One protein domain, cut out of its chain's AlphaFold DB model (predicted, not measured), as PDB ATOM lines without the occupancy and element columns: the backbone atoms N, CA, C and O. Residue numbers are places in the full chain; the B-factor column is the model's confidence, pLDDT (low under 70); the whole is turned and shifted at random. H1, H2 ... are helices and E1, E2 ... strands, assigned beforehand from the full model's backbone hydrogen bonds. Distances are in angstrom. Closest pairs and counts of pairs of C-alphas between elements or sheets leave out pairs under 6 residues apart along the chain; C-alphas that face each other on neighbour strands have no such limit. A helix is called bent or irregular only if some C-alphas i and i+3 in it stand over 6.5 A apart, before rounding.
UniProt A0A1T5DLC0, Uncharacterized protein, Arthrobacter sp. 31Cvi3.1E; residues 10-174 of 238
ATOM      1  N   ASN A  10     -28.963  -0.467 -14.300       70.69
ATOM      2  CA  ASN A  10     -29.234   0.553 -15.308       70.69
ATOM      3  C   ASN A  10     -30.671   0.425 -15.825       70.69
ATOM      4  O   ASN A  10     -31.036  -0.594 -16.416       70.69
ATOM      5  N   LEU A  11     -31.464   1.484 -15.648       65.25
ATOM      6  CA  LEU A  11     -32.768   1.636 -16.292       65.25
ATOM      7  C   LEU A  11     -32.586   2.321 -17.650       65.25
ATOM      8  O   LEU A  11     -32.132   3.470 -17.716       65.25
ATOM      9  N   TYR A  12     -32.966   1.637 -18.726       65.06
ATOM     10  CA  TYR A  12     -33.056   2.246 -20.049       65.06
ATOM     11  C   TYR A  12     -34.503   2.671 -20.321       65.06
ATOM     12  O   TYR A  12     -35.452   2.204 -19.703       65.06
ATOM     13  N   SER A  13     -34.687   3.665 -21.184       53.81
ATOM     14  CA  SER A  13     -36.006   4.285 -21.393       53.81
ATOM     15  C   SER A  13     -36.998   3.355 -22.107       53.81
ATOM     16  O   SER A  13     -38.201   3.567 -22.031       53.81
ATOM     17  N   ASP A  14     -36.486   2.341 -22.794       60.53
ATOM     18  CA  ASP A  14     -37.184   1.320 -23.576       60.53
ATOM     19  C   ASP A  14     -37.496   0.042 -22.783       60.53
ATOM     20  O   ASP A  14     -38.160  -0.855 -23.294       60.53
ATOM     21  N   THR A  15     -37.064  -0.045 -21.525       79.12
ATOM     22  CA  THR A  15     -37.228  -1.254 -20.709       79.12
ATOM     23  C   THR A  15     -38.449  -1.212 -19.793       79.12
ATOM     24  O   THR A  15     -38.672  -2.140 -19.016       79.12
ATOM     25  N   VAL A  16     -39.264  -0.156 -19.883       84.38
ATOM     26  CA  VAL A  16     -40.540  -0.042 -19.173       84.38
ATOM     27  C   VAL A  16     -41.674  -0.193 -20.174       84.38
ATOM     28  O   VAL A  16     -41.755   0.560 -21.138       84.38
ATOM     29  N   THR A  17     -42.567  -1.149 -19.946       88.44
ATOM     30  CA  THR A  17     -43.720  -1.402 -20.816       88.44
ATOM     31  C   THR A  17     -44.986  -1.577 -19.995       88.44
ATOM     32  O   THR A  17     -44.952  -2.034 -18.853       88.44
ATOM     33  N   TYR A  18     -46.128  -1.206 -20.567       86.94
ATOM     34  CA  TYR A  18     -47.435  -1.428 -19.961       86.94
ATOM     35  C   TYR A  18     -48.264  -2.341 -20.855       86.94
ATOM     36  O   TYR A  18     -48.501  -2.033 -22.022       86.94
ATOM     37  N   GLN A  19     -48.732  -3.450 -20.288       89.00
ATOM     38  CA  GLN A  19     -49.586  -4.400 -20.981       89.00
ATOM     39  C   GLN A  19     -50.987  -4.390 -20.354       89.00
ATOM     40  O   GLN A  19     -51.152  -4.911 -19.247       89.00
ATOM     41  N   PRO A  20     -52.012  -3.845 -21.034       85.69
ATOM     42  CA  PRO A  20     -53.387  -3.938 -20.558       85.69
ATOM     43  C   PRO A  20     -53.895  -5.383 -20.641       85.69
ATOM     44  O   PRO A  20     -53.507  -6.147 -21.534       85.69
ATOM     45  N   ILE A  21     -54.794  -5.749 -19.729       84.00
ATOM     46  CA  ILE A  21     -55.517  -7.021 -19.750       84.00
ATOM     47  C   ILE A  21     -56.864  -6.781 -20.437       84.00
ATOM     48  O   ILE A  21     -57.725  -6.058 -19.930       84.00
ATOM     49  N   ALA A  22     -57.032  -7.373 -21.622       78.75
ATOM     50  CA  ALA A  22     -58.198  -7.153 -22.471       78.75
ATOM     51  C   ALA A  22     -59.515  -7.456 -21.736       78.75
ATOM     52  O   ALA A  22     -59.668  -8.510 -21.122       78.75
ATOM     53  N   GLY A  23     -60.473  -6.530 -21.833       76.12
ATOM     54  CA  GLY A  23     -61.790  -6.669 -21.208       76.12
ATOM     55  C   GLY A  23     -61.820  -6.394 -19.704       76.12
ATOM     56  O   GLY A  23     -62.851  -6.633 -19.080       76.12
ATOM     57  N   THR A  24     -60.728  -5.887 -19.127       79.50
ATOM     58  CA  THR A  24     -60.654  -5.522 -17.709       79.50
ATOM     59  C   THR A  24     -60.094  -4.115 -17.518       79.50
ATOM     60  O   THR A  24     -59.514  -3.535 -18.434       79.50
ATOM     61  N   ASP A  25     -60.242  -3.586 -16.310       78.19
ATOM     62  CA  ASP A  25     -59.610  -2.361 -15.831       78.19
ATOM     63  C   ASP A  25     -58.218  -2.630 -15.225       78.19
ATOM     64  O   ASP A  25     -57.696  -1.812 -14.478       78.19
ATOM     65  N   HIS A  26     -57.575  -3.750 -15.557       80.31
ATOM     66  CA  HIS A  26     -56.249  -4.092 -15.053       80.31
ATOM     67  C   HIS A  26     -55.186  -4.051 -16.155       80.31
ATOM     68  O   HIS A  26     -55.448  -4.259 -17.344       80.31
ATOM     69  N   GLY A  27     -53.941  -3.850 -15.742       85.69
ATOM     70  CA  GLY A  27     -52.771  -4.023 -16.584       85.69
ATOM     71  C   GLY A  27     -51.546  -4.423 -15.779       85.69
ATOM     72  O   GLY A  27     -51.556  -4.447 -14.550       85.69
ATOM     73  N   THR A  28     -50.471  -4.758 -16.476       88.12
ATOM     74  CA  THR A  28     -49.184  -5.075 -15.859       88.12
ATOM     75  C   THR A  28     -48.133  -4.133 -16.408       88.12
ATOM     76  O   THR A  28     -47.875  -4.114 -17.611       88.12
ATOM     77  N   LEU A  29     -47.519  -3.362 -15.518       87.75
ATOM     78  CA  LEU A  29     -46.306  -2.623 -15.814       87.75
ATOM     79  C   LEU A  29     -45.121  -3.575 -15.651       87.75
ATOM     80  O   LEU A  29     -44.952  -4.194 -14.603       87.75
ATOM     81  N   THR A  30     -44.312  -3.697 -16.691       89.44
ATOM     82  CA  THR A  30     -43.075  -4.472 -16.675       89.44
ATOM     83  C   THR A  30     -41.905  -3.507 -16.721       89.44
ATOM     84  O   THR A  30     -41.866  -2.632 -17.581       89.44
ATOM     85  N   ILE A  31     -40.969  -3.649 -15.788       88.19
ATOM     86  CA  ILE A  31     -39.765  -2.821 -15.692       88.19
ATOM     87  C   ILE A  31     -38.572  -3.758 -15.773       88.19
ATOM     88  O   ILE A  31     -38.400  -4.603 -14.898       88.19
ATOM     89  N   ALA A  32     -37.761  -3.618 -16.812       86.94
ATOM     90  CA  ALA A  32     -36.506  -4.332 -16.963       86.94
ATOM     91  C   ALA A  32     -35.321  -3.407 -16.644       86.94
ATOM     92  O   ALA A  32     -35.261  -2.252 -17.065       86.94
ATOM     93  N   LEU A  33     -34.375  -3.908 -15.865       85.50
ATOM     94  CA  LEU A  33     -33.158  -3.219 -15.450       85.50
ATOM     95  C   LEU A  33     -31.982  -4.096 -15.844       85.50
ATOM     96  O   LEU A  33     -32.018  -5.302 -15.621       85.50
ATOM     97  N   HIS A  34     -30.923  -3.512 -16.389       82.62
ATOM     98  CA  HIS A  34     -29.704  -4.272 -16.646       82.62
ATOM     99  C   HIS A  34     -28.860  -4.342 -15.381       82.62
ATOM    100  O   HIS A  34     -28.494  -3.298 -14.835       82.62
ATOM    101  N   ALA A  35     -28.530  -5.561 -14.970       75.69
ATOM    102  CA  ALA A  35     -27.523  -5.834 -13.958       75.69
ATOM    103  C   ALA A  35     -26.146  -5.933 -14.607       75.69
ATOM    104  O   ALA A  35     -26.014  -6.345 -15.764       75.69
ATOM    105  N   ASP A  36     -25.102  -5.569 -13.861       75.06
ATOM    106  CA  ASP A  36     -23.748  -5.838 -14.335       75.06
ATOM    107  C   ASP A  36     -23.570  -7.342 -14.515       75.06
ATOM    108  O   ASP A  36     -23.940  -8.138 -13.644       75.06
ATOM    109  N   ARG A  37     -22.975  -7.711 -15.653       66.69
ATOM    110  CA  ARG A  37     -22.698  -9.102 -15.989       66.69
ATOM    111  C   ARG A  37     -21.843  -9.715 -14.890       66.69
ATOM    112  O   ARG A  37     -20.664  -9.388 -14.750       66.69
ATOM    113  N   GLN A  38     -22.438 -10.636 -14.146       70.12
ATOM    114  CA  GLN A  38     -21.691 -11.467 -13.221       70.12
ATOM    115  C   GLN A  38     -20.779 -12.387 -14.035       70.12
ATOM    116  O   GLN A  38     -21.180 -12.842 -15.114       70.12
ATOM    117  N   PRO A  39     -19.543 -12.656 -13.582       64.75
ATOM    118  CA  PRO A  39     -18.728 -13.681 -14.208       64.75
ATOM    119  C   PRO A  39     -19.491 -14.998 -14.084       64.75
ATOM    120  O   PRO A  39     -19.587 -15.568 -12.999       64.75
ATOM    121  N   THR A  40     -20.093 -15.445 -15.187       62.69
ATOM    122  CA  THR A  40     -20.769 -16.735 -15.242       62.69
ATOM    123  C   THR A  40     -19.750 -17.776 -14.805       62.69
ATOM    124  O   THR A  40     -18.683 -17.875 -15.417       62.69
ATOM    125  N   SER A  41     -20.038 -18.521 -13.736       67.06
ATOM    126  CA  SER A  41     -19.249 -19.710 -13.437       67.06
ATOM    127  C   SER A  41     -19.528 -20.683 -14.573       67.06
ATOM    128  O   SER A  41     -20.586 -21.308 -14.624       67.06
ATOM    129  N   TRP A  42     -18.625 -20.711 -15.552       74.88
ATOM    130  CA  TRP A  42     -18.711 -21.601 -16.706       74.88
ATOM    131  C   TRP A  42     -18.888 -23.052 -16.244       74.88
ATOM    132  O   TRP A  42     -19.637 -23.808 -16.854       74.88
ATOM    133  N   ASP A  43     -18.285 -23.388 -15.103       82.31
ATOM    134  CA  ASP A  43     -18.418 -24.675 -14.427       82.31
ATOM    135  C   ASP A  43     -19.856 -24.917 -13.944       82.31
ATOM    136  O   ASP A  43     -20.440 -25.933 -14.295       82.31
ATOM    137  N   LEU A  44     -20.490 -23.954 -13.256       83.94
ATOM    138  CA  LEU A  44     -21.894 -24.080 -12.826       83.94
ATOM    139  C   LEU A  44     -22.827 -24.333 -14.017       83.94
ATOM    140  O   LEU A  44     -23.719 -25.172 -13.944       83.94
ATOM    141  N   TRP A  45     -22.629 -23.597 -15.110       84.31
ATOM    142  CA  TRP A  45     -23.473 -23.726 -16.292       84.31
ATOM    143  C   TRP A  45     -23.290 -25.082 -16.985       84.31
ATOM    144  O   TRP A  45     -24.282 -25.721 -17.339       84.31
ATOM    145  N   ASN A  46     -22.046 -25.555 -17.129       86.12
ATOM    146  CA  ASN A  46     -21.763 -26.872 -17.704       86.12
ATOM    147  C   ASN A  46     -22.296 -28.002 -16.821       86.12
ATOM    148  O   ASN A  46     -22.955 -28.899 -17.337       86.12
ATOM    149  N   ASP A  47     -22.072 -27.929 -15.509       87.56
ATOM    150  CA  ASP A  47     -22.484 -28.960 -14.557       87.56
ATOM    151  C   ASP A  47     -24.011 -29.088 -14.497       87.56
ATOM    152  O   ASP A  47     -24.550 -30.195 -14.497       87.56
ATOM    153  N   VAL A  48     -24.736 -27.961 -14.485       85.81
ATOM    154  CA  VAL A  48     -26.206 -27.972 -14.556       85.81
ATOM    155  C   VAL A  48     -26.666 -28.513 -15.906       85.81
ATOM    156  O   VAL A  48     -27.574 -29.335 -15.948       85.81
ATOM    157  N   THR A  49     -26.037 -28.101 -17.009       87.19
ATOM    158  CA  THR A  49     -26.387 -28.605 -18.345       87.19
ATOM    159  C   THR A  49     -26.190 -30.119 -18.438       87.19
ATOM    160  O   THR A  49     -27.066 -30.808 -18.954       87.19
ATOM    161  N   GLU A  50     -25.097 -30.660 -17.895       87.75
ATOM    162  CA  GLU A  50     -24.843 -32.102 -17.843       87.75
ATOM    163  C   GLU A  50     -25.880 -32.835 -16.981       87.75
ATOM    164  O   GLU A  50     -26.401 -33.869 -17.396       87.75
ATOM    165  N   GLN A  51     -26.238 -32.287 -15.813       84.00
ATOM    166  CA  GLN A  51     -27.236 -32.903 -14.931       84.00
ATOM    167  C   GLN A  51     -28.675 -32.816 -15.454       84.00
ATOM    168  O   GLN A  51     -29.513 -33.619 -15.049       84.00
ATOM    169  N   LEU A  52     -28.974 -31.857 -16.335       82.06
ATOM    170  CA  LEU A  52     -30.299 -31.647 -16.924       82.06
ATOM    171  C   LEU A  52     -30.432 -32.222 -18.345       82.06
ATOM    172  O   LEU A  52     -31.224 -31.721 -19.143       82.06
ATOM    173  N   ASP A  53     -29.665 -33.265 -18.673       78.69
ATOM    174  CA  ASP A  53     -29.688 -33.965 -19.969       78.69
ATOM    175  C   ASP A  53     -29.364 -33.076 -21.194       78.69
ATOM    176  O   ASP A  53     -29.745 -33.375 -22.329       78.69
ATOM    177  N   GLY A  54     -28.592 -32.006 -20.996       69.19
ATOM    178  CA  GLY A  54     -27.898 -31.305 -22.073       69.19
ATOM    179  C   GLY A  54     -28.643 -30.147 -22.735       69.19
ATOM    180  O   GLY A  54     -28.162 -29.673 -23.763       69.19
ATOM    181  N   ASP A  55     -29.778 -29.672 -22.200       81.75
ATOM    182  CA  ASP A  55     -30.415 -28.453 -22.723       81.75
ATOM    183  C   ASP A  55     -29.848 -27.178 -22.062       81.75
ATOM    184  O   ASP A  55     -30.220 -26.850 -20.928       81.75
ATOM    185  N   PRO A  56     -28.993 -26.410 -22.766       81.75
ATOM    186  CA  PRO A  56     -28.400 -25.187 -22.232       81.75
ATOM    187  C   PRO A  56     -29.436 -24.109 -21.892       81.75
ATOM    188  O   PRO A  56     -29.198 -23.279 -21.013       81.75
ATOM    189  N   PHE A  57     -30.585 -24.099 -22.580       81.94
ATOM    190  CA  PHE A  57     -31.633 -23.112 -22.334       81.94
ATOM    191  C   PHE A  57     -32.361 -23.399 -21.018       81.94
ATOM    192  O   PHE A  57     -32.523 -22.508 -20.185       81.94
ATOM    193  N   THR A  58     -32.745 -24.658 -20.796       84.06
ATOM    194  CA  THR A  58     -33.312 -25.099 -19.518       84.06
ATOM    195  C   THR A  58     -32.324 -24.882 -18.371       84.06
ATOM    196  O   THR A  58     -32.729 -24.371 -17.330       84.06
ATOM    197  N   ALA A  59     -31.036 -25.186 -18.561       85.19
ATOM    198  CA  ALA A  59     -30.001 -24.948 -17.551       85.19
ATOM    199  C   ALA A  59     -29.895 -23.467 -17.155       85.19
ATOM    200  O   ALA A  59     -29.990 -23.145 -15.971       85.19
ATOM    201  N   SER A  60     -29.778 -22.571 -18.141       84.25
ATOM    202  CA  SER A  60     -29.790 -21.113 -17.943       84.25
ATOM    203  C   SER A  60     -31.014 -20.664 -17.139       84.25
ATOM    204  O   SER A  60     -30.888 -20.007 -16.103       84.25
ATOM    205  N   LEU A  61     -32.202 -21.109 -17.546       85.81
ATOM    206  CA  LEU A  61     -33.438 -20.719 -16.885       85.81
ATOM    207  C   LEU A  61     -33.544 -21.237 -15.445       85.81
ATOM    208  O   LEU A  61     -34.066 -20.539 -14.575       85.81
ATOM    209  N   MET A  62     -33.097 -22.465 -15.180       88.56
ATOM    210  CA  MET A  62     -33.121 -23.020 -13.825       88.56
ATOM    211  C   MET A  62     -32.136 -22.296 -12.906       88.56
ATOM    212  O   MET A  62     -32.452 -22.053 -11.742       88.56
ATOM    213  N   ILE A  63     -30.976 -21.896 -13.433       88.88
ATOM    214  CA  ILE A  63     -30.012 -21.063 -12.711       88.88
ATOM    215  C   ILE A  63     -30.639 -19.702 -12.379       88.88
ATOM    216  O   ILE A  63     -30.638 -19.307 -11.215       88.88
ATOM    217  N   ASP A  64     -31.245 -19.022 -13.356       88.25
ATOM    218  CA  ASP A  64     -31.928 -17.736 -13.152       88.25
ATOM    219  C   ASP A  64     -33.036 -17.826 -12.088       88.25
ATOM    220  O   ASP A  64     -33.165 -16.949 -11.228       88.25
ATOM    221  N   ARG A  65     -33.805 -18.923 -12.081       89.00
ATOM    222  CA  ARG A  65     -34.830 -19.188 -11.059       89.00
ATOM    223  C   ARG A  65     -34.238 -19.402  -9.673       89.00
ATOM    224  O   ARG A  65     -34.736 -18.814  -8.717       89.00
ATOM    225  N   ALA A  66     -33.163 -20.176  -9.564       90.50
ATOM    226  CA  ALA A  66     -32.493 -20.405  -8.290       90.50
ATOM    227  C   ALA A  66     -31.927 -19.096  -7.717       90.50
ATOM    228  O   ALA A  66     -32.102 -18.806  -6.533       90.50
ATOM    229  N   ILE A  67     -31.315 -18.262  -8.567       89.19
ATOM    230  CA  ILE A  67     -30.826 -16.931  -8.181       89.19
ATOM    231  C   ILE A  67     -31.993 -16.047  -7.739       89.19
ATOM    232  O   ILE A  67     -31.913 -15.399  -6.696       89.19
ATOM    233  N   THR A  68     -33.085 -16.038  -8.509       90.81
ATOM    234  CA  THR A  68     -34.302 -15.292  -8.176       90.81
ATOM    235  C   THR A  68     -34.822 -15.694  -6.803       90.81
ATOM    236  O   THR A  68     -35.043 -14.828  -5.964       90.81
ATOM    237  N   ARG A  69     -34.947 -16.994  -6.524       90.62
ATOM    238  CA  ARG A  69     -35.398 -17.485  -5.220       90.62
ATOM    239  C   ARG A  69     -34.499 -16.985  -4.088       90.62
ATOM    240  O   ARG A  69     -35.006 -16.409  -3.129       90.62
ATOM    241  N   HIS A  70     -33.177 -17.129  -4.213       90.56
ATOM    242  CA  HIS A  70     -32.225 -16.647  -3.197       90.56
ATOM    243  C   HIS A  70     -32.302 -15.130  -2.979       90.56
ATOM    244  O   HIS A  70     -32.116 -14.652  -1.858       90.56
ATOM    245  N   LEU A  71     -32.567 -14.366  -4.039       89.25
ATOM    246  CA  LEU A  71     -32.764 -12.925  -3.959       89.25
ATOM    247  C   LEU A  71     -34.047 -12.588  -3.187       89.25
ATOM    248  O   LEU A  71     -33.990 -11.817  -2.232       89.25
ATOM    249  N   GLN A  72     -35.172 -13.196  -3.562       89.94
ATOM    250  CA  GLN A  72     -36.484 -12.957  -2.953       89.94
ATOM    251  C   GLN A  72     -36.526 -13.377  -1.480       89.94
ATOM    252  O   GLN A  72     -37.050 -12.642  -0.647       89.94
ATOM    253  N   GLU A  73     -35.902 -14.507  -1.128       89.19
ATOM    254  CA  GLU A  73     -35.758 -14.960   0.265       89.19
ATOM    255  C   GLU A  73     -35.012 -13.945   1.143       89.19
ATOM    256  O   GLU A  73     -35.207 -13.909   2.358       89.19
ATOM    257  N   ARG A  74     -34.138 -13.128   0.546       87.06
ATOM    258  CA  ARG A  74     -33.304 -12.168   1.270       87.06
ATOM    259  C   ARG A  74     -33.902 -10.767   1.329       87.06
ATOM    260  O   ARG A  74     -33.695 -10.078   2.324       87.06
ATOM    261  N   THR A  75     -34.540 -10.321   0.254       82.19
ATOM    262  CA  THR A  75     -34.987  -8.929   0.102       82.19
ATOM    263  C   THR A  75     -36.496  -8.767   0.214       82.19
ATOM    264  O   THR A  75     -36.963  -7.634   0.232       82.19
ATOM    265  N   GLU A  76     -37.255  -9.869   0.257       82.56
ATOM    266  CA  GLU A  76     -38.724  -9.874   0.161       82.56
ATOM    267  C   GLU A  76     -39.247  -9.164  -1.107       82.56
ATOM    268  O   GLU A  76     -40.425  -8.820  -1.209       82.56
ATOM    269  N   SER A  77     -38.364  -8.951  -2.089       81.62
ATOM    270  CA  SER A  77     -38.669  -8.299  -3.356       81.62
ATOM    271  C   SER A  77     -39.469  -9.224  -4.271       81.62
ATOM    272  O   SER A  77     -39.309 -10.441  -4.238       81.62
ATOM    273  N   SER A  78     -40.288  -8.650  -5.153       83.81
ATOM    274  CA  SER A  78     -40.911  -9.375  -6.269       83.81
ATOM    275  C   SER A  78     -40.078  -9.379  -7.560       83.81
ATOM    276  O   SER A  78     -40.555  -9.833  -8.603       83.81
ATOM    277  N   ALA A  79     -38.842  -8.875  -7.517       85.69
ATOM    278  CA  ALA A  79     -37.936  -8.854  -8.656       85.69
ATOM    279  C   ALA A  79     -37.566 -10.272  -9.116       85.69
ATOM    280  O   ALA A  79     -37.368 -11.188  -8.312       85.69
ATOM    281  N   LEU A  80     -37.458 -10.428 -10.430       88.75
ATOM    282  CA  LEU A  80     -37.053 -11.648 -11.114       88.75
ATOM    283  C   LEU A  80     -35.704 -11.423 -11.782       88.75
ATOM    284  O   LEU A  80     -35.468 -10.364 -12.355       88.75
ATOM    285  N   ILE A  81     -34.838 -12.424 -11.733       86.12
ATOM    286  CA  ILE A  81     -33.570 -12.430 -12.452       86.12
ATOM    287  C   ILE A  81     -33.768 -13.211 -13.749       86.12
ATOM    288  O   ILE A  81     -34.319 -14.310 -13.735       86.12
ATOM    289  N   THR A  82     -33.360 -12.620 -14.868       82.81
ATOM    290  CA  THR A  82     -33.513 -13.193 -16.206       82.81
ATOM    291  C   THR A  82     -32.255 -12.982 -17.043       82.81
ATOM    292  O   THR A  82     -31.452 -12.081 -16.780       82.81
ATOM    293  N   SER A  83     -32.146 -13.757 -18.122       78.94
ATOM    294  CA  SER A  83     -31.095 -13.615 -19.132       78.94
ATOM    295  C   SER A  83     -29.699 -13.847 -18.550       78.94
ATOM    296  O   SER A  83     -28.822 -12.994 -18.682       78.94
ATOM    297  N   ASP A  84     -29.494 -14.991 -17.895       73.25
ATOM    298  CA  ASP A  84     -28.210 -15.387 -17.298       73.25
ATOM    299  C   ASP A  84     -27.715 -14.377 -16.251       73.25
ATOM    300  O   ASP A  84     -26.550 -13.962 -16.248       73.25
ATOM    301  N   ALA A  85     -28.623 -13.929 -15.389       70.44
ATOM    302  CA  ALA A  85     -28.384 -12.888 -14.395       70.44
ATOM    303  C   ALA A  85     -27.940 -11.514 -14.932       70.44
ATOM    304  O   ALA A  85     -27.312 -10.738 -14.210       70.44
ATOM    305  N   GLN A  86     -28.272 -11.191 -16.184       76.06
ATOM    306  CA  GLN A  86     -27.947  -9.892 -16.795       76.06
ATOM    307  C   GLN A  86     -29.096  -8.890 -16.719       76.06
ATOM    308  O   GLN A  86     -28.891  -7.693 -16.937       76.06
ATOM    309  N   GLN A  87     -30.305  -9.353 -16.412       83.50
ATOM    310  CA  GLN A  87     -31.484  -8.510 -16.348       83.50
ATOM    311  C   GLN A  87     -32.288  -8.790 -15.080       83.50
ATOM    312  O   GLN A  87     -32.433  -9.930 -14.645       83.50
ATOM    313  N   ILE A  88     -32.814  -7.720 -14.494       85.81
ATOM    314  CA  ILE A  88     -33.783  -7.757 -13.407       85.81
ATOM    315  C   ILE A  88     -35.113  -7.282 -13.957       85.81
ATOM    316  O   ILE A  88     -35.199  -6.186 -14.503       85.81
ATOM    317  N   GLN A  89     -36.147  -8.093 -13.805       88.44
ATOM    318  CA  GLN A  89     -37.489  -7.796 -14.268       88.44
ATOM    319  C   GLN A  89     -38.437  -7.659 -13.079       88.44
ATOM    320  O   GLN A  89     -38.487  -8.515 -12.201       88.44
ATOM    321  N   LEU A  90     -39.210  -6.580 -13.060       87.88
ATOM    322  CA  LEU A  90     -40.261  -6.341 -12.081       87.88
ATOM    323  C   LEU A  90     -41.612  -6.301 -12.792       87.88
ATOM    324  O   LEU A  90     -41.769  -5.597 -13.792       87.88
ATOM    325  N   HIS A  91     -42.594  -7.013 -12.243       86.88
ATOM    326  CA  HIS A  91     -43.979  -6.961 -12.698       86.88
ATOM    327  C   HIS A  91     -44.840  -6.282 -11.638       86.88
ATOM    328  O   HIS A  91     -45.052  -6.821 -10.553       86.88
ATOM    329  N   VAL A  92     -45.343  -5.095 -11.961       85.00
ATOM    330  CA  VAL A  92     -46.224  -4.324 -11.085       85.00
ATOM    331  C   VAL A  92     -47.647  -4.415 -11.640       85.00
ATOM    332  O   VAL A  92     -47.915  -3.860 -12.712       85.00
ATOM    333  N   PRO A  93     -48.568  -5.130 -10.969       83.75
ATOM    334  CA  PRO A  93     -49.974  -5.096 -11.343       83.75
ATOM    335  C   PRO A  93     -50.525  -3.690 -11.092       83.75
ATOM    336  O   PRO A  93     -50.273  -3.090 -10.049       83.75
ATOM    337  N   LEU A  94     -51.250  -3.148 -12.068       82.31
ATOM    338  CA  LEU A  94     -51.875  -1.834 -11.996       82.31
ATOM    339  C   LEU A  94     -53.379  -1.955 -12.220       82.31
ATOM    340  O   LEU A  94     -53.838  -2.652 -13.125       82.31
ATOM    341  N   HIS A  95     -54.125  -1.214 -11.410       77.00
ATOM    342  CA  HIS A  95     -55.566  -1.023 -11.519       77.00
ATOM    343  C   HIS A  95     -55.832   0.327 -12.186       77.00
ATOM    344  O   HIS A  95     -55.256   1.320 -11.748       77.00
ATOM    345  N   LEU A  96     -56.682   0.370 -13.215       66.44
ATOM    346  CA  LEU A  96     -57.118   1.581 -13.927       66.44
ATOM    347  C   LEU A  96     -58.139   2.393 -13.122       66.44
ATOM    348  O   LEU A  96     -58.344   3.564 -13.435       66.44
ATOM    349  N   ASP A  97     -58.751   1.807 -12.088       65.00
ATOM    350  CA  ASP A  97     -59.602   2.536 -11.147       65.00
ATOM    351  C   ASP A  97     -58.750   3.394 -10.182       65.00
ATOM    352  O   ASP A  97     -58.112   2.846  -9.271       65.00
ATOM    353  N   PRO A  98     -58.773   4.737 -10.316       56.72
ATOM    354  CA  PRO A  98     -57.943   5.648  -9.524       56.72
ATOM    355  C   PRO A  98     -58.221   5.574  -8.015       56.72
ATOM    356  O   PRO A  98     -57.368   5.964  -7.212       56.72
ATOM    357  N   ALA A  99     -59.386   5.061  -7.595       59.41
ATOM    358  CA  ALA A  99     -59.705   4.873  -6.180       59.41
ATOM    359  C   ALA A  99     -58.891   3.738  -5.529       59.41
ATOM    360  O   ALA A  99     -58.637   3.776  -4.320       59.41
ATOM    361  N   ASN A 100     -58.462   2.750  -6.320       57.16
ATOM    362  CA  ASN A 100     -57.752   1.562  -5.844       57.16
ATOM    363  C   ASN A 100     -56.254   1.582  -6.179       57.16
ATOM    364  O   ASN A 100     -55.463   1.094  -5.370       57.16
ATOM    365  N   THR A 101     -55.829   2.236  -7.272       56.00
ATOM    366  CA  THR A 101     -54.401   2.371  -7.635       56.00
ATOM    367  C   THR A 101     -53.578   3.025  -6.522       56.00
ATOM    368  O   THR A 101     -52.433   2.652  -6.270       56.00
ATOM    369  N   GLY A 102     -54.170   3.992  -5.813       50.00
ATOM    370  CA  GLY A 102     -53.521   4.661  -4.690       50.00
ATOM    371  C   GLY A 102     -53.330   3.761  -3.470       50.00
ATOM    372  O   GLY A 102     -52.366   3.955  -2.745       50.00
ATOM    373  N   LYS A 103     -54.198   2.771  -3.231       50.53
ATOM    374  CA  LYS A 103     -54.192   1.963  -1.998       50.53
ATOM    375  C   LYS A 103     -53.105   0.892  -1.984       50.53
ATOM    376  O   LYS A 103     -52.481   0.698  -0.946       50.53
ATOM    377  N   GLU A 104     -52.858   0.241  -3.117       51.72
ATOM    378  CA  GLU A 104     -51.821  -0.795  -3.230       51.72
ATOM    379  C   GLU A 104     -50.411  -0.191  -3.271       51.72
ATOM    380  O   GLU A 104     -49.482  -0.737  -2.686       51.72
ATOM    381  N   ALA A 105     -50.262   0.996  -3.865       53.69
ATOM    382  CA  ALA A 105     -48.983   1.697  -3.948       53.69
ATOM    383  C   ALA A 105     -48.682   2.607  -2.727       53.69
ATOM    384  O   ALA A 105     -47.634   3.244  -2.678       53.69
ATOM    385  N   SER A 106     -49.578   2.676  -1.728       48.22
ATOM    386  CA  SER A 106     -49.468   3.575  -0.555       48.22
ATOM    387  C   SER A 106     -48.547   3.090   0.568       48.22
ATOM    388  O   SER A 106     -48.490   3.723   1.628       48.22
ATOM    389  N   VAL A 107     -47.793   2.005   0.384       53.47
ATOM    390  CA  VAL A 107     -46.750   1.658   1.354       53.47
ATOM    391  C   VAL A 107     -45.623   2.676   1.194       53.47
ATOM    392  O   VAL A 107     -44.792   2.572   0.297       53.47
ATOM    393  N   SER A 108     -45.615   3.697   2.054       51.62
ATOM    394  CA  SER A 108     -44.476   4.604   2.224       51.62
ATOM    395  C   SER A 108     -43.321   3.818   2.843       51.62
ATOM    396  O   SER A 108     -43.065   3.897   4.043       51.62
ATOM    397  N   ALA A 109     -42.674   2.984   2.032       60.53
ATOM    398  CA  ALA A 109     -41.421   2.352   2.382       60.53
ATOM    399  C   ALA A 109     -40.349   3.444   2.422       60.53
ATOM    400  O   ALA A 109     -40.268   4.281   1.522       60.53
ATOM    401  N   ASN A 110     -39.556   3.462   3.490       77.88
ATOM    402  CA  ASN A 110     -38.384   4.321   3.562       77.88
ATOM    403  C   ASN A 110     -37.399   3.824   2.495       77.88
ATOM    404  O   ASN A 110     -36.819   2.749   2.657       77.88
ATOM    405  N   LEU A 111     -37.302   4.540   1.375       82.62
ATOM    406  CA  LEU A 111     -36.521   4.105   0.222       82.62
ATOM    407  C   LEU A 111     -35.028   4.177   0.542       82.62
ATOM    408  O   LEU A 111     -34.544   5.112   1.177       82.62
ATOM    409  N   ALA A 112     -34.278   3.183   0.079       85.38
ATOM    410  CA  ALA A 112     -32.829   3.241   0.145       85.38
ATOM    411  C   ALA A 112     -32.284   4.274  -0.870       85.38
ATOM    412  O   ALA A 112     -32.908   4.498  -1.909       85.38
ATOM    413  N   PRO A 113     -31.080   4.844  -0.662       86.88
ATOM    414  CA  PRO A 113     -30.537   5.885  -1.545       86.88
ATOM    415  C   PRO A 113     -30.461   5.496  -3.032       86.88
ATOM    416  O   PRO A 113     -30.665   6.330  -3.911       86.88
ATOM    417  N   HIS A 114     -30.197   4.219  -3.331       82.38
ATOM    418  CA  HIS A 114     -30.166   3.712  -4.707       82.38
ATOM    419  C   HIS A 114     -31.568   3.634  -5.337       82.38
ATOM    420  O   HIS A 114     -31.714   3.859  -6.536       82.38
ATOM    421  N   GLN A 115     -32.603   3.375  -4.535       87.94
ATOM    422  CA  GLN A 115     -34.000   3.348  -4.971       87.94
ATOM    423  C   GLN A 115     -34.514   4.770  -5.213       87.94
ATOM    424  O   GLN A 115     -35.163   5.030  -6.225       87.94
ATOM    425  N   GLU A 116     -34.160   5.720  -4.341       87.50
ATOM    426  CA  GLU A 116     -34.483   7.141  -4.528       87.50
ATOM    427  C   GLU A 116     -33.868   7.707  -5.814       87.50
ATOM    428  O   GLU A 116     -34.526   8.444  -6.550       87.50
ATOM    429  N   ALA A 117     -32.632   7.313  -6.129       86.31
ATOM    430  CA  ALA A 117     -31.945   7.742  -7.343       86.31
ATOM    431  C   ALA A 117     -32.631   7.263  -8.641       86.31
ATOM    432  O   ALA A 117     -32.487   7.910  -9.679       86.31
ATOM    433  N   LEU A 118     -33.406   6.172  -8.591       84.81
ATOM    434  CA  LEU A 118     -34.164   5.638  -9.731       84.81
ATOM    435  C   LEU A 118     -35.484   6.384  -9.979       84.81
ATOM    436  O   LEU A 118     -36.001   6.354 -11.099       84.81
ATOM    437  N   LEU A 119     -36.028   7.079  -8.972       87.88
ATOM    438  CA  LEU A 119     -37.360   7.694  -9.042       87.88
ATOM    439  C   LEU A 119     -37.554   8.661 -10.218       87.88
ATOM    440  O   LEU A 119     -38.605   8.570 -10.859       87.88
ATOM    441  N   PRO A 120     -36.615   9.572 -10.552       87.25
ATOM    442  CA  PRO A 120     -36.824  10.502 -11.661       87.25
ATOM    443  C   PRO A 120     -36.974   9.776 -13.003       87.25
ATOM    444  O   PRO A 120     -37.855  10.109 -13.797       87.25
ATOM    445  N   ALA A 121     -36.146   8.753 -13.231       85.94
ATOM    446  CA  ALA A 121     -36.160   7.974 -14.462       85.94
ATOM    447  C   ALA A 121     -37.410   7.083 -14.544       85.94
ATOM    448  O   ALA A 121     -38.082   7.070 -15.577       85.94
ATOM    449  N   LEU A 122     -37.773   6.418 -13.440       87.88
ATOM    450  CA  LEU A 122     -38.984   5.601 -13.348       87.88
ATOM    451  C   LEU A 122     -40.248   6.434 -13.563       87.88
ATOM    452  O   LEU A 122     -41.092   6.049 -14.364       87.88
ATOM    453  N   ARG A 123     -40.372   7.600 -12.917       89.88
ATOM    454  CA  ARG A 123     -41.530   8.494 -13.098       89.88
ATOM    455  C   ARG A 123     -41.709   8.912 -14.547       89.88
ATOM    456  O   ARG A 123     -42.833   8.880 -15.045       89.88
ATOM    457  N   SER A 124     -40.619   9.301 -15.213       87.94
ATOM    458  CA  SER A 124     -40.671   9.685 -16.625       87.94
ATOM    459  C   SER A 124     -41.132   8.512 -17.487       87.94
ATOM    460  O   SER A 124     -42.124   8.642 -18.196       87.94
ATOM    461  N   ALA A 125     -40.469   7.358 -17.367       87.44
ATOM    462  CA  ALA A 125     -40.770   6.187 -18.184       87.44
ATOM    463  C   ALA A 125     -42.201   5.674 -17.957       87.44
ATOM    464  O   ALA A 125     -42.927   5.413 -18.911       87.44
ATOM    465  N   ILE A 126     -42.647   5.606 -16.699       88.88
ATOM    466  CA  ILE A 126     -44.010   5.194 -16.342       88.88
ATOM    467  C   ILE A 126     -45.026   6.148 -16.960       88.88
ATOM    468  O   ILE A 126     -45.968   5.694 -17.600       88.88
ATOM    469  N   ARG A 127     -44.838   7.464 -16.819       89.81
ATOM    470  CA  ARG A 127     -45.768   8.462 -17.365       89.81
ATOM    471  C   ARG A 127     -45.915   8.368 -18.888       89.81
ATOM    472  O   ARG A 127     -46.999   8.662 -19.399       89.81
ATOM    473  N   ASP A 128     -44.854   7.969 -19.581       88.81
ATOM    474  CA  ASP A 128     -44.845   7.828 -21.036       88.81
ATOM    475  C   ASP A 128     -45.619   6.586 -21.505       88.81
ATOM    476  O   ASP A 128     -46.291   6.652 -22.536       88.81
ATOM    477  N   VAL A 129     -45.594   5.488 -20.738       88.88
ATOM    478  CA  VAL A 129     -46.210   4.212 -21.153       88.88
ATOM    479  C   VAL A 129     -47.587   3.938 -20.557       88.88
ATOM    480  O   VAL A 129     -48.368   3.200 -21.158       88.88
ATOM    481  N   VAL A 130     -47.912   4.495 -19.386       87.31
ATOM    482  CA  VAL A 130     -49.205   4.230 -18.742       87.31
ATOM    483  C   VAL A 130     -50.344   5.042 -19.379       87.31
ATOM    484  O   VAL A 130     -50.122   6.169 -19.852       87.31
ATOM    485  N   PRO A 131     -51.584   4.515 -19.352       86.31
ATOM    486  CA  PRO A 131     -52.780   5.237 -19.784       86.31
ATOM    487  C   PRO A 131     -52.966   6.569 -19.051       86.31
ATOM    488  O   PRO A 131     -52.477   6.760 -17.933       86.31
ATOM    489  N   GLN A 132     -53.672   7.510 -19.683       86.88
ATOM    490  CA  GLN A 132     -53.803   8.886 -19.195       86.88
ATOM    491  C   GLN A 132     -54.393   8.958 -17.780       86.88
ATOM    492  O   GLN A 132     -53.978   9.803 -16.987       86.88
ATOM    493  N   GLU A 133     -55.301   8.043 -17.461       85.25
ATOM    494  CA  GLU A 133     -55.989   7.891 -16.181       85.25
ATOM    495  C   GLU A 133     -55.003   7.608 -15.035       85.25
ATOM    496  O   GLU A 133     -55.201   8.069 -13.914       85.25
ATOM    497  N   LEU A 134     -53.895   6.919 -15.330       83.56
ATOM    498  CA  LEU A 134     -52.886   6.514 -14.348       83.56
ATOM    499  C   LEU A 134     -51.712   7.479 -14.227       83.56
ATOM    500  O   LEU A 134     -50.932   7.382 -13.279       83.56
ATOM    501  N   ARG A 135     -51.586   8.455 -15.132       87.06
ATOM    502  CA  ARG A 135     -50.458   9.400 -15.118       87.06
ATOM    503  C   ARG A 135     -50.401  10.240 -13.846       87.06
ATOM    504  O   ARG A 135     -49.306  10.583 -13.408       87.06
ATOM    505  N   ALA A 136     -51.548  10.533 -13.231       85.19
ATOM    506  CA  ALA A 136     -51.611  11.230 -11.946       85.19
ATOM    507  C   ALA A 136     -51.001  10.411 -10.789       85.19
ATOM    508  O   ALA A 136     -50.565  10.985  -9.796       85.19
ATOM    509  N   HIS A 137     -50.929   9.085 -10.939       84.06
ATOM    510  CA  HIS A 137     -50.382   8.148  -9.958       84.06
ATOM    511  C   HIS A 137     -48.964   7.672 -10.303       84.06
ATOM    512  O   HIS A 137     -48.410   6.857  -9.565       84.06
ATOM    513  N   ALA A 138     -48.353   8.180 -11.381       86.06
ATOM    514  CA  ALA A 138     -47.017   7.766 -11.820       86.06
ATOM    515  C   ALA A 138     -45.965   7.912 -10.708       86.06
ATOM    516  O   ALA A 138     -45.087   7.066 -10.574       86.06
ATOM    517  N   ASP A 139     -46.100   8.941  -9.873       87.38
ATOM    518  CA  ASP A 139     -45.241   9.189  -8.717       87.38
ATOM    519  C   ASP A 139     -45.315   8.068  -7.677       87.38
ATOM    520  O   ASP A 139     -44.280   7.578  -7.224       87.38
ATOM    521  N   THR A 140     -46.527   7.646  -7.322       86.31
ATOM    522  CA  THR A 140     -46.768   6.579  -6.346       86.31
ATOM    523  C   THR A 140     -46.367   5.218  -6.914       86.31
ATOM    524  O   THR A 140     -45.718   4.433  -6.226       86.31
ATOM    525  N   ILE A 141     -46.685   4.957  -8.188       87.06
ATOM    526  CA  ILE A 141     -46.297   3.724  -8.886       87.06
ATOM    527  C   ILE A 141     -44.769   3.620  -8.965       87.06
ATOM    528  O   ILE A 141     -44.220   2.557  -8.691       87.06
ATOM    529  N   ALA A 142     -44.077   4.719  -9.284       88.62
ATOM    530  CA  ALA A 142     -42.619   4.757  -9.327       88.62
ATOM    531  C   ALA A 142     -41.999   4.477  -7.955       88.62
ATOM    532  O   ALA A 142     -41.050   3.705  -7.884       88.62
ATOM    533  N   SER A 143     -42.538   5.051  -6.874       87.81
ATOM    534  CA  SER A 143     -42.054   4.777  -5.515       87.81
ATOM    535  C   SER A 143     -42.270   3.321  -5.104       87.81
ATOM    536  O   SER A 143     -41.351   2.697  -4.579       87.81
ATOM    537  N   HIS A 144     -43.448   2.760  -5.389       87.81
ATOM    538  CA  HIS A 144     -43.729   1.348  -5.132       87.81
ATOM    539  C   HIS A 144     -42.797   0.433  -5.938       87.81
ATOM    540  O   HIS A 144     -42.220  -0.501  -5.391       87.81
ATOM    541  N   ALA A 145     -42.606   0.721  -7.228       87.50
ATOM    542  CA  ALA A 145     -41.690  -0.030  -8.075       87.50
ATOM    543  C   ALA A 145     -40.241   0.071  -7.579       87.50
ATOM    544  O   ALA A 145     -39.563  -0.944  -7.478       87.50
ATOM    545  N   ALA A 146     -39.781   1.273  -7.218       88.00
ATOM    546  CA  ALA A 146     -38.427   1.503  -6.726       88.00
ATOM    547  C   ALA A 146     -38.135   0.746  -5.426       88.00
ATOM    548  O   ALA A 146     -37.043   0.204  -5.284       88.00
ATOM    549  N   ALA A 147     -39.110   0.651  -4.515       87.88
ATOM    550  CA  ALA A 147     -38.970  -0.097  -3.265       87.88
ATOM    551  C   ALA A 147     -38.689  -1.593  -3.485       87.88
ATOM    552  O   ALA A 147     -38.057  -2.229  -2.646       87.88
ATOM    553  N   GLN A 148     -39.139  -2.142  -4.617       88.00
ATOM    554  CA  GLN A 148     -38.942  -3.543  -4.984       88.00
ATOM    555  C   GLN A 148     -37.611  -3.786  -5.704       88.00
ATOM    556  O   GLN A 148     -37.246  -4.935  -5.931       88.00
ATOM    557  N   ILE A 149     -36.875  -2.744  -6.096       87.69
ATOM    558  CA  ILE A 149     -35.622  -2.915  -6.833       87.69
ATOM    559  C   ILE A 149     -34.503  -3.236  -5.830       87.69
ATOM    560  O   ILE A 149     -34.232  -2.403  -4.958       87.69
ATOM    561  N   PRO A 150     -33.858  -4.417  -5.929       86.12
ATOM    562  CA  PRO A 150     -32.705  -4.758  -5.099       86.12
ATOM    563  C   PRO A 150     -31.490  -3.917  -5.501       86.12
ATOM    564  O   PRO A 150     -31.447  -3.361  -6.596       86.12
ATOM    565  N   ASN A 151     -30.455  -3.867  -4.668       86.06
ATOM    566  CA  ASN A 151     -29.163  -3.316  -5.094       86.06
ATOM    567  C   ASN A 151     -28.282  -4.379  -5.778       86.06
ATOM    568  O   ASN A 151     -28.478  -5.584  -5.618       86.06
ATOM    569  N   GLN A 152     -27.242  -3.944  -6.498       83.56
ATOM    570  CA  GLN A 152     -26.342  -4.874  -7.190       83.56
ATOM    571  C   GLN A 152     -25.620  -5.844  -6.243       83.56
ATOM    572  O   GLN A 152     -25.321  -6.977  -6.626       83.56
ATOM    573  N   ALA A 153     -25.313  -5.431  -5.013       85.44
ATOM    574  CA  ALA A 153     -24.628  -6.300  -4.061       85.44
ATOM    575  C   ALA A 153     -25.524  -7.470  -3.620       85.44
ATOM    576  O   ALA A 153     -25.036  -8.588  -3.462       85.44
ATOM    577  N   GLU A 154     -26.831  -7.245  -3.475       87.56
ATOM    578  CA  GLU A 154     -27.823  -8.293  -3.213       87.56
ATOM    579  C   GLU A 154     -27.927  -9.270  -4.379       87.56
ATOM    580  O   GLU A 154     -27.887 -10.480  -4.160       87.56
ATOM    581  N   VAL A 155     -27.965  -8.754  -5.608       85.62
ATOM    582  CA  VAL A 155     -27.995  -9.556  -6.842       85.62
ATOM    583  C   VAL A 155     -26.733 -10.409  -6.964       85.62
ATOM    584  O   VAL A 155     -26.805 -11.617  -7.180       85.62
ATOM    585  N   THR A 156     -25.569  -9.799  -6.740       85.38
ATOM    586  CA  THR A 156     -24.266 -10.479  -6.754       85.38
ATOM    587  C   THR A 156     -24.202 -11.570  -5.687       85.38
ATOM    588  O   THR A 156     -23.733 -12.674  -5.948       85.38
ATOM    589  N   ALA A 157     -24.694 -11.291  -4.481       87.31
ATOM    590  CA  ALA A 157     -24.691 -12.262  -3.397       87.31
ATOM    591  C   ALA A 157     -25.667 -13.422  -3.644       87.31
ATOM    592  O   ALA A 157     -25.348 -14.555  -3.291       87.31
ATOM    593  N   ALA A 158     -26.831 -13.160  -4.250       87.75
ATOM    594  CA  ALA A 158     -27.752 -14.208  -4.679       87.75
ATOM    595  C   ALA A 158     -27.100 -15.094  -5.752       87.75
ATOM    596  O   ALA A 158     -27.111 -16.313  -5.620       87.75
ATOM    597  N   PHE A 159     -26.437 -14.483  -6.739       86.62
ATOM    598  CA  PHE A 159     -25.695 -15.194  -7.782       86.62
ATOM    599  C   PHE A 159     -24.596 -16.101  -7.211       86.62
ATOM    600  O   PHE A 159     -24.534 -17.283  -7.534       86.62
ATOM    601  N   GLN A 160     -23.753 -15.572  -6.321       87.38
ATOM    602  CA  GLN A 160     -22.637 -16.315  -5.719       87.38
ATOM    603  C   GLN A 160     -23.082 -17.467  -4.810       87.38
ATOM    604  O   GLN A 160     -22.298 -18.377  -4.547       87.38
ATOM    605  N   ARG A 161     -24.313 -17.413  -4.295       88.19
ATOM    606  CA  ARG A 161     -24.873 -18.449  -3.426       88.19
ATOM    607  C   ARG A 161     -25.450 -19.628  -4.208       88.19
ATOM    608  O   ARG A 161     -25.561 -20.710  -3.639       88.19
ATOM    609  N   THR A 162     -25.819 -19.428  -5.469       88.88
ATOM    610  CA  THR A 162     -26.467 -20.453  -6.289       88.88
ATOM    611  C   THR A 162     -25.539 -21.630  -6.557       88.88
ATOM    612  O   THR A 162     -24.403 -21.471  -7.003       88.88
ATOM    613  N   THR A 163     -26.056 -22.833  -6.321       90.19
ATOM    614  CA  THR A 163     -25.356 -24.097  -6.563       90.19
ATOM    615  C   THR A 163     -26.032 -24.920  -7.660       90.19
ATOM    616  O   THR A 163     -27.187 -24.682  -8.012       90.19
ATOM    617  N   VAL A 164     -25.332 -25.943  -8.171       89.12
ATOM    618  CA  VAL A 164     -25.904 -26.919  -9.120       89.12
ATOM    619  C   VAL A 164     -27.158 -27.573  -8.532       89.12
ATOM    620  O   VAL A 164     -28.173 -27.699  -9.212       89.12
ATOM    621  N   ALA A 165     -27.112 -27.935  -7.245       89.88
ATOM    622  CA  ALA A 165     -28.233 -28.560  -6.553       89.88
ATOM    623  C   ALA A 165     -29.464 -27.644  -6.503       89.88
ATOM    624  O   ALA A 165     -30.572 -28.129  -6.716       89.88
ATOM    625  N   ASP A 166     -29.277 -26.336  -6.286       90.31
ATOM    626  CA  ASP A 166     -30.384 -25.374  -6.319       90.31
ATOM    627  C   ASP A 166     -31.038 -25.327  -7.708       90.31
ATOM    628  O   ASP A 166     -32.259 -25.376  -7.814       90.31
ATOM    629  N   ALA A 167     -30.242 -25.274  -8.782       87.31
ATOM    630  CA  ALA A 167     -30.770 -25.222 -10.147       87.31
ATOM    631  C   ALA A 167     -31.516 -26.516 -10.528       87.31
ATOM    632  O   ALA A 167     -32.615 -26.473 -11.080       87.31
ATOM    633  N   VAL A 168     -30.979 -27.687 -10.182       87.50
ATOM    634  CA  VAL A 168     -31.671 -28.969 -10.413       87.50
ATOM    635  C   VAL A 168     -32.951 -29.063  -9.578       87.50
ATOM    636  O   VAL A 168     -33.982 -29.555 -10.048       87.50
ATOM    637  N   GLN A 169     -32.923 -28.532  -8.354       89.06
ATOM    638  CA  GLN A 169     -34.102 -28.438  -7.509       89.06
ATOM    639  C   GLN A 169     -35.201 -27.590  -8.172       89.06
ATOM    640  O   GLN A 169     -36.367 -27.993  -8.130       89.06
ATOM    641  N   GLU A 170     -34.872 -26.482  -8.839       87.06
ATOM    642  CA  GLU A 170     -35.865 -25.663  -9.551       87.06
ATOM    643  C   GLU A 170     -36.592 -26.431 -10.662       87.06
ATOM    644  O   GLU A 170     -37.793 -26.214 -10.857       87.06
ATOM    645  N   LEU A 171     -35.927 -27.376 -11.335       82.12
ATOM    646  CA  LEU A 171     -36.578 -28.229 -12.333       82.12
ATOM    647  C   LEU A 171     -37.620 -29.150 -11.686       82.12
ATOM    648  O   LEU A 171     -38.730 -29.295 -12.195       82.12
ATOM    649  N   THR A 172     -37.290 -29.737 -10.532       78.44
ATOM    650  CA  THR A 172     -38.218 -30.625  -9.806       78.44
ATOM    651  C   THR A 172     -39.431 -29.887  -9.233       78.44
ATOM    652  O   THR A 172     -40.529 -30.445  -9.210       78.44
ATOM    653  N   HIS A 173     -39.265 -28.626  -8.820       71.75
ATOM    654  CA  HIS A 173     -40.359 -27.800  -8.300       71.75
ATOM    655  C   HIS A 173     -41.235 -27.212  -9.416       71.75
ATOM    656  O   HIS A 173     -42.426 -26.989  -9.207       71.75
ATOM    657  N   ASN A 174     -40.689 -27.017 -10.621       63.94
ATOM    658  CA  ASN A 174     -41.391 -26.412 -11.751       63.94
ATOM    659  C   ASN A 174     -41.850 -27.434 -12.802       63.94
ATOM    660  O   ASN A 174     -41.520 -27.332 -13.982       63.94
TER     661      ASN A 174
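AT A GLANCE: This is residues 10 to 174 of the 238 residues of an uncharacterized protein of Arthrobacter sp. 31Cvi3.1E (UniProt A0A1T5DLC0). A long, strongly twisted ribbon of antiparallel strands has a helical hairpin, H4 and H5, packed on one face, while H1, H2, H6 and H7 form a second group of helices at the end where the short strand E3 lies. H2 is in the middle of that group, and the small helix H3 sits at the far end of E4. The printed part has 165 residues, with seven named helices and four named strands in the order E1 E2 H1 H2 E3 E4 H3 H4 H5 H6 H7; the sheet runs E1 E2 E4 E3, and the class is mixed. The whole is compact, with a radius of gyration of the C-alphas of 17.3 A and spans of 51 by 38 by 26 A.

IN THESE COORDINATES: In the sheet, E1 is residues 10 to 20, 25.1 A long, from C-alpha 10 at (-29.234, 0.553, -15.308), and bends by 65 degrees at residue 13. E2 is residues 26 to 35, 28.8 A; E4 is residues 87 to 95, 25.7 A; E3 is residues 80 to 82. H4 is residues 113 to 129, 25.2 A, and H5 residues 132 to 147, 23.5 A. Both are irregular: C-alphas 117 and 120 are 7.1 A apart, and C-alphas 136 and 139 are 7.4 A apart. H2 is residues 56 to 75, 28.4 A. H1 is residues 42 to 51, H3 98 to 104, H6 152 to 161, and H7 164 to 173, ending at C-alpha 173 (-40.359, -27.800, -8.300).

HOW THE PARTS SIT: E1 and E2 are a hairpin, with N 17 and O 30 at 2.9 A. E2 and E4 are antiparallel, with N 31 and O 90 at 2.9 A. E3 and E4 are a hairpin, with N 80 and O 89 at 2.8 A. H4 and H5 lie on the same face, making two layers, helices over one face of a sheet: H4 over E1 at a height of 8.9 A, H5 over E4 at 9.0 A. They are a helical hairpin and touch, closest C-alphas Gln 115 and Ala 146, 5.1 A, at a shallow tilt of 23 degrees. H3 touches H5, closest C-alphas Pro 98 and Leu 134, 7.0 A, through residues 133 to 140 of H5 alone. H2, H3 and H6 only graze the sheet. The hub H2 touches H7 at Met 62 and Ala 167, closest C-alphas, 4.9 A, about perpendicular at 88 degrees, with its residues 59 to 66 alone. It touches H6 at Leu 71 and Ala 158, closest C-alphas, 5.2 A, with residues 67 to 75 alone, and H1 at Thr 49 and Ala 59, closest C-alphas, 5.2 A, with residues 56 to 63 alone. Every O i to N i+4 pair is within hydrogen-bond range in H1, H2, H6 and H7; H4 has 9 of 13, H5 8 of 12, and H3 0 of 3, with 1 of 4 O i to N i+3 pairs.

THE WHOLE: The C-alphas farthest apart, Glu 50 and Ala 99, are 52.1 A apart. The printed part has no cut and no long link. The mean pLDDT of the printed part is 81.3; among the residues under 70 are 11 to 14 and 96 to 109.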